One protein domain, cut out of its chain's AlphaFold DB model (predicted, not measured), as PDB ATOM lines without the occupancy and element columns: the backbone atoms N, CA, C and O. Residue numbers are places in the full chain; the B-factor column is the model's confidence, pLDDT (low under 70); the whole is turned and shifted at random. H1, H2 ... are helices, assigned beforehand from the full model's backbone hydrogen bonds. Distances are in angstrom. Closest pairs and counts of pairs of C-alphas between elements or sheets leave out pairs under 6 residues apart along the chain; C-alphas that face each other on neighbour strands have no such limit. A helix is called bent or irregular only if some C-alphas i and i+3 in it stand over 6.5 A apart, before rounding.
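What this domain is: This is residues 2 to 68 of the 256 residues of an uncharacterized protein of marine sediment metagenome (UniProt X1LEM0). A long helix, H1, and a shorter one, H2, stand side by side as an uneven helical hairpin, and much of the two long unnamed stretches, residues 25 to 42 and 54 to 68, covers one side of this pair. H1 makes the longest axis. The printed part has 67 residues with two named helices, H1 then H2, and no named strand; its class is all helix. It is compact, with a radius of gyration of the C-alphas of 11.5 A, and spans 35 by 24 by 17 A.

How they stand to each other: H1, residues 2 to 24, and H2, residues 43 to 53, form a helical hairpin. They touch, the closest C-alphas being those of Phe 12 and Phe 51, 5.7 A apart. They run opposite ways at a shallow tilt of 16 degrees. Every O i to N i+4 pair is within hydrogen-bond range in H1, and 5 of 7 in H2.

Where its parts are: H1 begins at C-alpha 2 (-24.415, -2.812, 11.759) and is 33.0 A long. H2 is 14.2 A long and ends at C-alpha 53 (-26.790, 10.304, 0.219); it is irregular, with C-alphas 48 and 51 7.1 A apart.

The domain as a whole: The C-alphas farthest apart, of Val 2 and Lys 26, are 36.5 A apart. The printed part has no cut, and the link from H1 to H2 is long. Mean pLDDT of the printed part is 78.8; 17 residues are under 70, among them 2 to 7 and 64 to 68.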
ATOM      1  N   VAL A   2     -25.492  -3.469  10.974       39.31
ATOM      2  CA  VAL A   2     -24.415  -2.812  11.759       39.31
ATOM      3  C   VAL A   2     -23.140  -2.530  10.941       39.31
ATOM      4  O   VAL A   2     -22.743  -1.382  10.824       39.31
ATOM      5  N   ALA A   3     -22.591  -3.527  10.235       48.59
ATOM      6  CA  ALA A   3     -21.392  -3.336   9.400       48.59
ATOM      7  C   ALA A   3     -21.565  -2.328   8.238       48.59
ATOM      8  O   ALA A   3     -20.592  -1.742   7.775       48.59
ATOM      9  N   LEU A   4     -22.799  -2.125   7.753       49.94
ATOM     10  CA  LEU A   4     -23.093  -1.161   6.685       49.94
ATOM     11  C   LEU A   4     -23.203   0.271   7.241       49.94
ATOM     12  O   LEU A   4     -22.805   1.222   6.573       49.94
ATOM     13  N   VAL A   5     -23.728   0.413   8.464       54.50
ATOM     14  CA  VAL A   5     -23.785   1.685   9.202       54.50
ATOM     15  C   VAL A   5     -22.371   2.145   9.565       54.50
ATOM     16  O   VAL A   5     -22.038   3.302   9.312       54.50
ATOM     17  N   ASP A   6     -21.513   1.228  10.023       62.97
ATOM     18  CA  ASP A   6     -20.096   1.512  10.281       62.97
ATOM     19  C   ASP A   6     -19.382   1.991   9.005       62.97
ATOM     20  O   ASP A   6     -18.732   3.036   9.006       62.97
ATOM     21  N   ALA A   7     -19.560   1.290   7.879       67.31
ATOM     22  CA  ALA A   7     -18.925   1.664   6.613       67.31
ATOM     23  C   ALA A   7     -19.369   3.048   6.105       67.31
ATOM     24  O   ALA A   7     -18.528   3.852   5.702       67.31
ATOM     25  N   ARG A   8     -20.673   3.366   6.149       76.38
ATOM     26  CA  ARG A   8     -21.184   4.689   5.740       76.38
ATOM     27  C   ARG A   8     -20.638   5.808   6.615       76.38
ATOM     28  O   ARG A   8     -20.312   6.867   6.095       76.38
ATOM     29  N   ALA A   9     -20.508   5.580   7.915       68.94
ATOM     30  CA  ALA A   9     -19.960   6.574   8.823       68.94
ATOM     31  C   ALA A   9     -18.480   6.857   8.589       68.94
ATOM     32  O   ALA A   9     -18.084   8.020   8.569       68.94
ATOM     33  N   HIS A  10     -17.681   5.814   8.358       68.31
ATOM     34  CA  HIS A  10     -16.277   5.969   7.983       68.31
ATOM     35  C   HIS A  10     -16.135   6.727   6.662       68.31
ATOM     36  O   HIS A  10     -15.384   7.696   6.576       68.31
ATOM     37  N   VAL A  11     -16.923   6.357   5.652       78.19
ATOM     38  CA  VAL A  11     -16.919   7.045   4.357       78.19
ATOM     39  C   VAL A  11     -17.355   8.503   4.502       78.19
ATOM     40  O   VAL A  11     -16.693   9.395   3.975       78.19
ATOM     41  N   PHE A  12     -18.416   8.770   5.261       81.94
ATOM     42  CA  PHE A  12     -18.873  10.127   5.552       81.94
ATOM     43  C   PHE A  12     -17.782  10.955   6.227       81.94
ATOM     44  O   PHE A  12     -17.474  12.055   5.773       81.94
ATOM     45  N   ALA A  13     -17.168  10.412   7.276       69.06
ATOM     46  CA  ALA A  13     -16.082  11.057   7.990       69.06
ATOM     47  C   ALA A  13     -14.885  11.369   7.084       69.06
ATOM     48  O   ALA A  13     -14.349  12.476   7.142       69.06
ATOM     49  N   ASN A  14     -14.494  10.430   6.221       75.38
ATOM     50  CA  ASN A  14     -13.409  10.626   5.267       75.38
ATOM     51  C   ASN A  14     -13.724  11.765   4.284       75.38
ATOM     52  O   ASN A  14     -12.918  12.674   4.094       75.38
ATOM     53  N   TRP A  15     -14.925  11.785   3.704       84.38
ATOM     54  CA  TRP A  15     -15.325  12.856   2.787       84.38
ATOM     55  C   TRP A  15     -15.511  14.201   3.488       84.38
ATOM     56  O   TRP A  15     -15.168  15.238   2.920       84.38
ATOM     57  N   GLN A  16     -15.957  14.199   4.742       81.06
ATOM     58  CA  GLN A  16     -15.973  15.386   5.587       81.06
ATOM     59  C   GLN A  16     -14.553  15.934   5.801       81.06
ATOM     60  O   GLN A  16     -14.322  17.129   5.605       81.06
ATOM     61  N   CYS A  17     -13.594  15.066   6.128       69.44
ATOM     62  CA  CYS A  17     -12.173  15.409   6.217       69.44
ATOM     63  C   CYS A  17     -11.659  15.999   4.894       69.44
ATOM     64  O   CYS A  17     -10.993  17.033   4.890       69.44
ATOM     65  N   TYR A  18     -12.033  15.401   3.761       78.25
ATOM     66  CA  TYR A  18     -11.647  15.854   2.423       78.25
ATOM     67  C   TYR A  18     -12.147  17.272   2.108       78.25
ATOM     68  O   TYR A  18     -11.392  18.105   1.597       78.25
ATOM     69  N   VAL A  19     -13.405  17.565   2.451       83.81
ATOM     70  CA  VAL A  19     -14.018  18.890   2.285       83.81
ATOM     71  C   VAL A  19     -13.306  19.932   3.142       83.81
ATOM     72  O   VAL A  19     -12.921  20.984   2.626       83.81
ATOM     73  N   TYR A  20     -13.088  19.651   4.431       75.12
ATOM     74  CA  TYR A  20     -12.398  20.592   5.316       75.12
ATOM     75  C   TYR A  20     -10.959  20.837   4.878       75.12
ATOM     76  O   TYR A  20     -10.540  21.993   4.816       75.12
ATOM     77  N   ARG A  21     -10.237  19.787   4.475       72.50
ATOM     78  CA  ARG A  21      -8.897  19.916   3.900       72.50
ATOM     79  C   ARG A  21      -8.886  20.888   2.728       72.50
ATOM     80  O   ARG A  21      -8.058  21.789   2.685       72.50
ATOM     81  N   ASN A  22      -9.803  20.724   1.777       79.31
ATOM     82  CA  ASN A  22      -9.866  21.601   0.614       79.31
ATOM     83  C   ASN A  22     -10.087  23.068   1.018       79.31
ATOM     84  O   ASN A  22      -9.371  23.936   0.521       79.31
ATOM     85  N   LEU A  23     -11.003  23.332   1.957       79.12
ATOM     86  CA  LEU A  23     -11.265  24.679   2.477       79.12
ATOM     87  C   LEU A  23     -10.014  25.304   3.115       79.12
ATOM     88  O   LEU A  23      -9.648  26.432   2.786       79.12
ATOM     89  N   ILE A  24      -9.330  24.554   3.981       66.38
ATOM     90  CA  ILE A  24      -8.101  24.979   4.668       66.38
ATOM     91  C   ILE A  24      -6.984  25.272   3.657       66.38
ATOM     92  O   ILE A  24      -6.326  26.310   3.722       66.38
ATOM     93  N   CYS A  25      -6.808  24.393   2.669       67.88
ATOM     94  CA  CYS A  25      -5.804  24.530   1.616       67.88
ATOM     95  C   CYS A  25      -6.180  25.552   0.528       67.88
ATOM     96  O   CYS A  25      -5.498  25.608  -0.497       67.88
ATOM     97  N   LYS A  26      -7.250  26.342   0.709       81.06
ATOM     98  CA  LYS A  26      -7.744  27.337  -0.262       81.06
ATOM     99  C   LYS A  26      -8.042  26.745  -1.647       81.06
ATOM    100  O   LYS A  26      -7.845  27.401  -2.668       81.06
ATOM    101  N   ARG A  27      -8.502  25.496  -1.682       80.38
ATOM    102  CA  ARG A  27      -9.042  24.834  -2.873       80.38
ATOM    103  C   ARG A  27     -10.562  24.922  -2.848       80.38
ATOM    104  O   ARG A  27     -11.170  25.099  -1.793       80.38
ATOM    105  N   ASP A  28     -11.178  24.724  -4.006       90.81
ATOM    106  CA  ASP A  28     -12.613  24.470  -4.056       90.81
ATOM    107  C   ASP A  28     -12.955  23.279  -3.158       90.81
ATOM    108  O   ASP A  28     -12.332  22.221  -3.247       90.81
ATOM    109  N   TRP A  29     -13.951  23.435  -2.287       91.88
ATOM    110  CA  TRP A  29     -14.303  22.425  -1.285       91.88
ATOM    111  C   TRP A  29     -14.657  21.063  -1.903       91.88
ATOM    112  O   TRP A  29     -14.422  20.023  -1.292       91.88
ATOM    113  N   TYR A  30     -15.164  21.075  -3.138       92.00
ATOM    114  CA  TYR A  30     -15.542  19.895  -3.912       92.00
ATOM    115  C   TYR A  30     -14.386  19.286  -4.724       92.00
ATOM    116  O   TYR A  30     -14.576  18.285  -5.417       92.00
ATOM    117  N   HIS A  31     -13.184  19.866  -4.675       86.00
ATOM    118  CA  HIS A  31     -12.027  19.376  -5.418       86.00
ATOM    119  C   HIS A  31     -11.731  17.913  -5.058       86.00
ATOM    120  O   HIS A  31     -11.413  17.609  -3.912       86.00
ATOM    121  N   GLY A  32     -11.821  17.008  -6.036       83.88
ATOM    122  CA  GLY A  32     -11.572  15.574  -5.850       83.88
ATOM    123  C   GLY A  32     -12.756  14.762  -5.311       83.88
ATOM    124  O   GLY A  32     -12.613  13.546  -5.180       83.88
ATOM    125  N   LEU A  33     -13.916  15.382  -5.046       88.25
ATOM    126  CA  LEU A  33     -15.138  14.634  -4.749       88.25
ATOM    127  C   LEU A  33     -15.577  13.812  -5.973       88.25
ATOM    128  O   LEU A  33     -15.478  14.289  -7.109       88.25
ATOM    129  N   PRO A  34     -16.077  12.582  -5.777       85.88
ATOM    130  CA  PRO A  34     -16.651  11.798  -6.848       85.88
ATOM    131  C   PRO A  34     -18.039  12.342  -7.200       85.88
ATOM    132  O   PRO A  34     -18.723  12.964  -6.387       85.88
ATOM    133  N   TYR A  35     -18.468  12.059  -8.430       88.88
ATOM    134  CA  TYR A  35     -19.781  12.452  -8.953       88.88
ATOM    135  C   TYR A  35     -20.013  13.975  -8.933       88.88
ATOM    136  O   TYR A  35     -19.078  14.746  -8.743       88.88
ATOM    137  N   GLY A  36     -21.243  14.410  -9.224       89.75
ATOM    138  CA  GLY A  36     -21.606  15.829  -9.353       89.75
ATOM    139  C   GLY A  36     -22.880  16.230  -8.608       89.75
ATOM    140  O   GLY A  36     -23.366  17.335  -8.814       89.75
ATOM    141  N   TRP A  37     -23.443  15.365  -7.753       92.06
ATOM    142  CA  TRP A  37     -24.697  15.645  -7.023       92.06
ATOM    143  C   TRP A  37     -24.587  16.845  -6.066       92.06
ATOM    144  O   TRP A  37     -25.581  17.457  -5.679       92.06
ATOM    145  N   TRP A  38     -23.354  17.189  -5.700       92.69
ATOM    146  CA  TRP A  38     -23.000  18.345  -4.896       92.69
ATOM    147  C   TRP A  38     -23.117  19.680  -5.653       92.69
ATOM    148  O   TRP A  38     -23.031  20.741  -5.032       92.69
ATOM    149  N   TRP A  39     -23.318  19.657  -6.975       92.50
ATOM    150  CA  TRP A  39     -23.451  20.862  -7.792       92.50
ATOM    151  C   TRP A  39     -24.603  21.751  -7.304       92.50
ATOM    152  O   TRP A  39     -25.718  21.290  -7.068       92.50
ATOM    153  N   GLY A  40     -24.325  23.048  -7.144       93.25
ATOM    154  CA  GLY A  40     -25.293  24.027  -6.639       93.25
ATOM    155  C   GLY A  40     -25.512  24.006  -5.120       93.25
ATOM    156  O   GLY A  40     -26.326  24.783  -4.621       93.25
ATOM    157  N   LYS A  41     -24.799  23.159  -4.365       95.50
ATOM    158  CA  LYS A  41     -24.828  23.160  -2.894       95.50
ATOM    159  C   LYS A  41     -23.694  24.008  -2.320       95.50
ATOM    160  O   LYS A  41     -22.644  24.179  -2.934       95.50
ATOM    161  N   THR A  42     -23.895  24.512  -1.106       95.94
ATOM    162  CA  THR A  42     -22.781  24.954  -0.259       95.94
ATOM    163  C   THR A  42     -22.103  23.733   0.363       95.94
ATOM    164  O   THR A  42     -22.712  22.664   0.450       95.94
ATOM    165  N   HIS A  43     -20.864  23.880   0.842       91.75
ATOM    166  CA  HIS A  43     -20.182  22.786   1.539       91.75
ATOM    167  C   HIS A  43     -20.940  22.352   2.803       91.75
ATOM    168  O   HIS A  43     -20.998  21.161   3.082       91.75
ATOM    169  N   GLN A  44     -21.571  23.283   3.537       90.62
ATOM    170  CA  GLN A  44     -22.383  22.931   4.708       90.62
ATOM    171  C   GLN A  44     -23.566  22.047   4.310       90.62
ATOM    172  O   GLN A  44     -23.710  20.952   4.843       90.62
ATOM    173  N   ARG A  45     -24.341  22.469   3.302       93.12
ATOM    174  CA  ARG A  45     -25.497  21.708   2.817       93.12
ATOM    175  C   ARG A  45     -25.097  20.345   2.254       93.12
ATOM    176  O   ARG A  45     -25.803  19.363   2.444       93.12
ATOM    177  N   PHE A  46     -23.964  20.277   1.558       94.69
ATOM    178  CA  PHE A  46     -23.408  19.004   1.110       94.69
ATOM    179  C   PHE A  46     -23.107  18.076   2.289       94.69
ATOM    180  O   PHE A  46     -23.550  16.936   2.265       94.69
ATOM    181  N   LEU A  47     -22.402  18.552   3.320       89.25
ATOM    182  CA  LEU A  47     -22.055  17.732   4.486       89.25
ATOM    183  C   LEU A  47     -23.287  17.317   5.302       89.25
ATOM    184  O   LEU A  47     -23.314  16.208   5.817       89.25
ATOM    185  N   GLU A  48     -24.314  18.160   5.395       87.62
ATOM    186  CA  GLU A  48     -25.584  17.814   6.048       87.62
ATOM    187  C   GLU A  48     -26.315  16.672   5.328       87.62
ATOM    188  O   GLU A  48     -26.865  15.784   5.974       87.62
ATOM    189  N   GLU A  49     -26.303  16.675   3.993       92.50
ATOM    190  CA  GLU A  49     -27.017  15.688   3.175       92.50
ATOM    191  C   GLU A  49     -26.174  14.440   2.848       92.50
ATOM    192  O   GLU A  49     -26.726  13.389   2.521       92.50
ATOM    193  N   LEU A  50     -24.839  14.530   2.927       90.31
ATOM    194  CA  LEU A  50     -23.933  13.491   2.437       90.31
ATOM    195  C   LEU A  50     -24.162  12.155   3.144       90.31
ATOM    196  O   LEU A  50     -24.182  11.135   2.465       90.31
ATOM    197  N   PHE A  51     -24.363  12.137   4.467       86.25
ATOM    198  CA  PHE A  51     -24.527  10.876   5.199       86.25
ATOM    199  C   PHE A  51     -25.691  10.062   4.636       86.25
ATOM    200  O   PHE A  51     -25.510   8.887   4.317       86.25
ATOM    201  N   GLU A  52     -26.841  10.708   4.424       87.94
ATOM    202  CA  GLU A  52     -28.041  10.097   3.845       87.94
ATOM    203  C   GLU A  52     -27.866   9.749   2.364       87.94
ATOM    204  O   GLU A  52     -28.393   8.736   1.906       87.94
ATOM    205  N   HIS A  53     -27.075  10.536   1.632       89.69
ATOM    206  CA  HIS A  53     -26.790  10.304   0.219       89.69
ATOM    207  C   HIS A  53     -25.865   9.106  -0.040       89.69
ATOM    208  O   HIS A  53     -25.936   8.515  -1.114       89.69
ATOM    209  N   LEU A  54     -25.004   8.726   0.914       87.81
ATOM    210  CA  LEU A  54     -24.055   7.621   0.737       87.81
ATOM    211  C   LEU A  54     -24.762   6.294   0.425       87.81
ATOM    212  O   LEU A  54     -25.235   5.595   1.323       87.81
ATOM    213  N   ASN A  55     -24.768   5.932  -0.857       84.00
ATOM    214  CA  ASN A  55     -25.406   4.736  -1.386       84.00
ATOM    215  C   ASN A  55     -24.344   3.714  -1.844       84.00
ATOM    216  O   ASN A  55     -23.516   4.062  -2.685       84.00
ATOM    217  N   PRO A  56     -24.362   2.457  -1.356       79.81
ATOM    218  CA  PRO A  56     -23.480   1.391  -1.843       79.81
ATOM    219  C   PRO A  56     -23.471   1.188  -3.370       79.81
ATOM    220  O   PRO A  56     -22.457   0.747  -3.910       79.81
ATOM    221  N   ASP A  57     -24.552   1.551  -4.070       84.44
ATOM    222  CA  ASP A  57     -24.643   1.495  -5.539       84.44
ATOM    223  C   ASP A  57     -23.821   2.590  -6.247       84.44
ATOM    224  O   ASP A  57     -23.635   2.562  -7.465       84.44
ATOM    225  N   GLU A  58     -23.285   3.549  -5.492       86.38
ATOM    226  CA  GLU A  58     -22.347   4.570  -5.947       86.38
ATOM    227  C   GLU A  58     -20.923   4.243  -5.453       86.38
ATOM    228  O   GLU A  58     -20.384   4.891  -4.546       86.38
ATOM    229  N   PRO A  59     -20.247   3.247  -6.058       83.44
ATOM    230  CA  PRO A  59     -19.041   2.639  -5.499       83.44
ATOM    231  C   PRO A  59     -17.850   3.594  -5.395       83.44
ATOM    232  O   PRO A  59     -16.896   3.291  -4.683       83.44
ATOM    233  N   LYS A  60     -17.857   4.752  -6.078       85.00
ATOM    234  CA  LYS A  60     -16.748   5.714  -5.970       85.00
ATOM    235  C   LYS A  60     -16.708   6.415  -4.612       85.00
ATOM    236  O   LYS A  60     -15.618   6.819  -4.215       85.00
ATOM    237  N   TRP A  61     -17.831   6.523  -3.892       84.12
ATOM    238  CA  TRP A  61     -17.814   7.003  -2.502       84.12
ATOM    239  C   TRP A  61     -17.053   6.044  -1.583       84.12
ATOM    240  O   TRP A  61     -16.409   6.495  -0.642       84.12
ATOM    241  N   PHE A  62     -17.083   4.750  -1.907       81.50
ATOM    242  CA  PHE A  62     -16.520   3.637  -1.139       81.50
ATOM    243  C   PHE A  62     -15.266   3.048  -1.802       81.50
ATOM    244  O   PHE A  62     -14.998   1.859  -1.655       81.50
ATOM    245  N   SER A  63     -14.562   3.809  -2.650       72.31
ATOM    246  CA  SER A  63     -13.416   3.258  -3.377       72.31
ATOM    247  C   SER A  63     -12.099   3.580  -2.681       72.31
ATOM    248  O   SER A  63     -11.774   4.753  -2.487       72.31
ATOM    249  N   LYS A  64     -11.271   2.546  -2.486       56.94
ATOM    250  CA  LYS A  64      -9.915   2.613  -1.911       56.94
ATOM    251  C   LYS A  64      -8.991   3.678  -2.492       56.94
ATOM    252  O   LYS A  64      -8.114   4.176  -1.795       56.94
ATOM    253  N   LYS A  65      -9.204   4.064  -3.753       53.97
ATOM    254  CA  LYS A  65      -8.462   5.150  -4.413       53.97
ATOM    255  C   LYS A  65      -8.629   6.502  -3.698       53.97
ATOM    256  O   LYS A  65      -7.755   7.355  -3.816       53.97
ATOM    257  N   TYR A  66      -9.727   6.674  -2.968       51.34
ATOM    258  CA  TYR A  66     -10.069   7.868  -2.198       51.34
ATOM    259  C   TYR A  66     -10.149   7.599  -0.681       51.34
ATOM    260  O   TYR A  66     -10.465   8.517   0.068       51.34
ATOM    261  N   GLU A  67      -9.874   6.365  -0.230       48.81
ATOM    262  CA  GLU A  67      -9.991   5.954   1.183       48.81
ATOM    263  C   GLU A  67      -8.724   6.143   1.998       48.81
ATOM    264  O   GLU A  67      -8.826   6.127   3.211       48.81
ATOM    265  N   ALA A  68      -7.531   6.282   1.408       48.78
ATOM    266  CA  ALA A  68      -6.384   6.601   2.250       48.78
ATOM    267  C   ALA A  68      -6.622   8.013   2.809       48.78
ATOM    268  O   ALA A  68      -6.678   8.939   1.996       48.78
TER     269      ALA A  68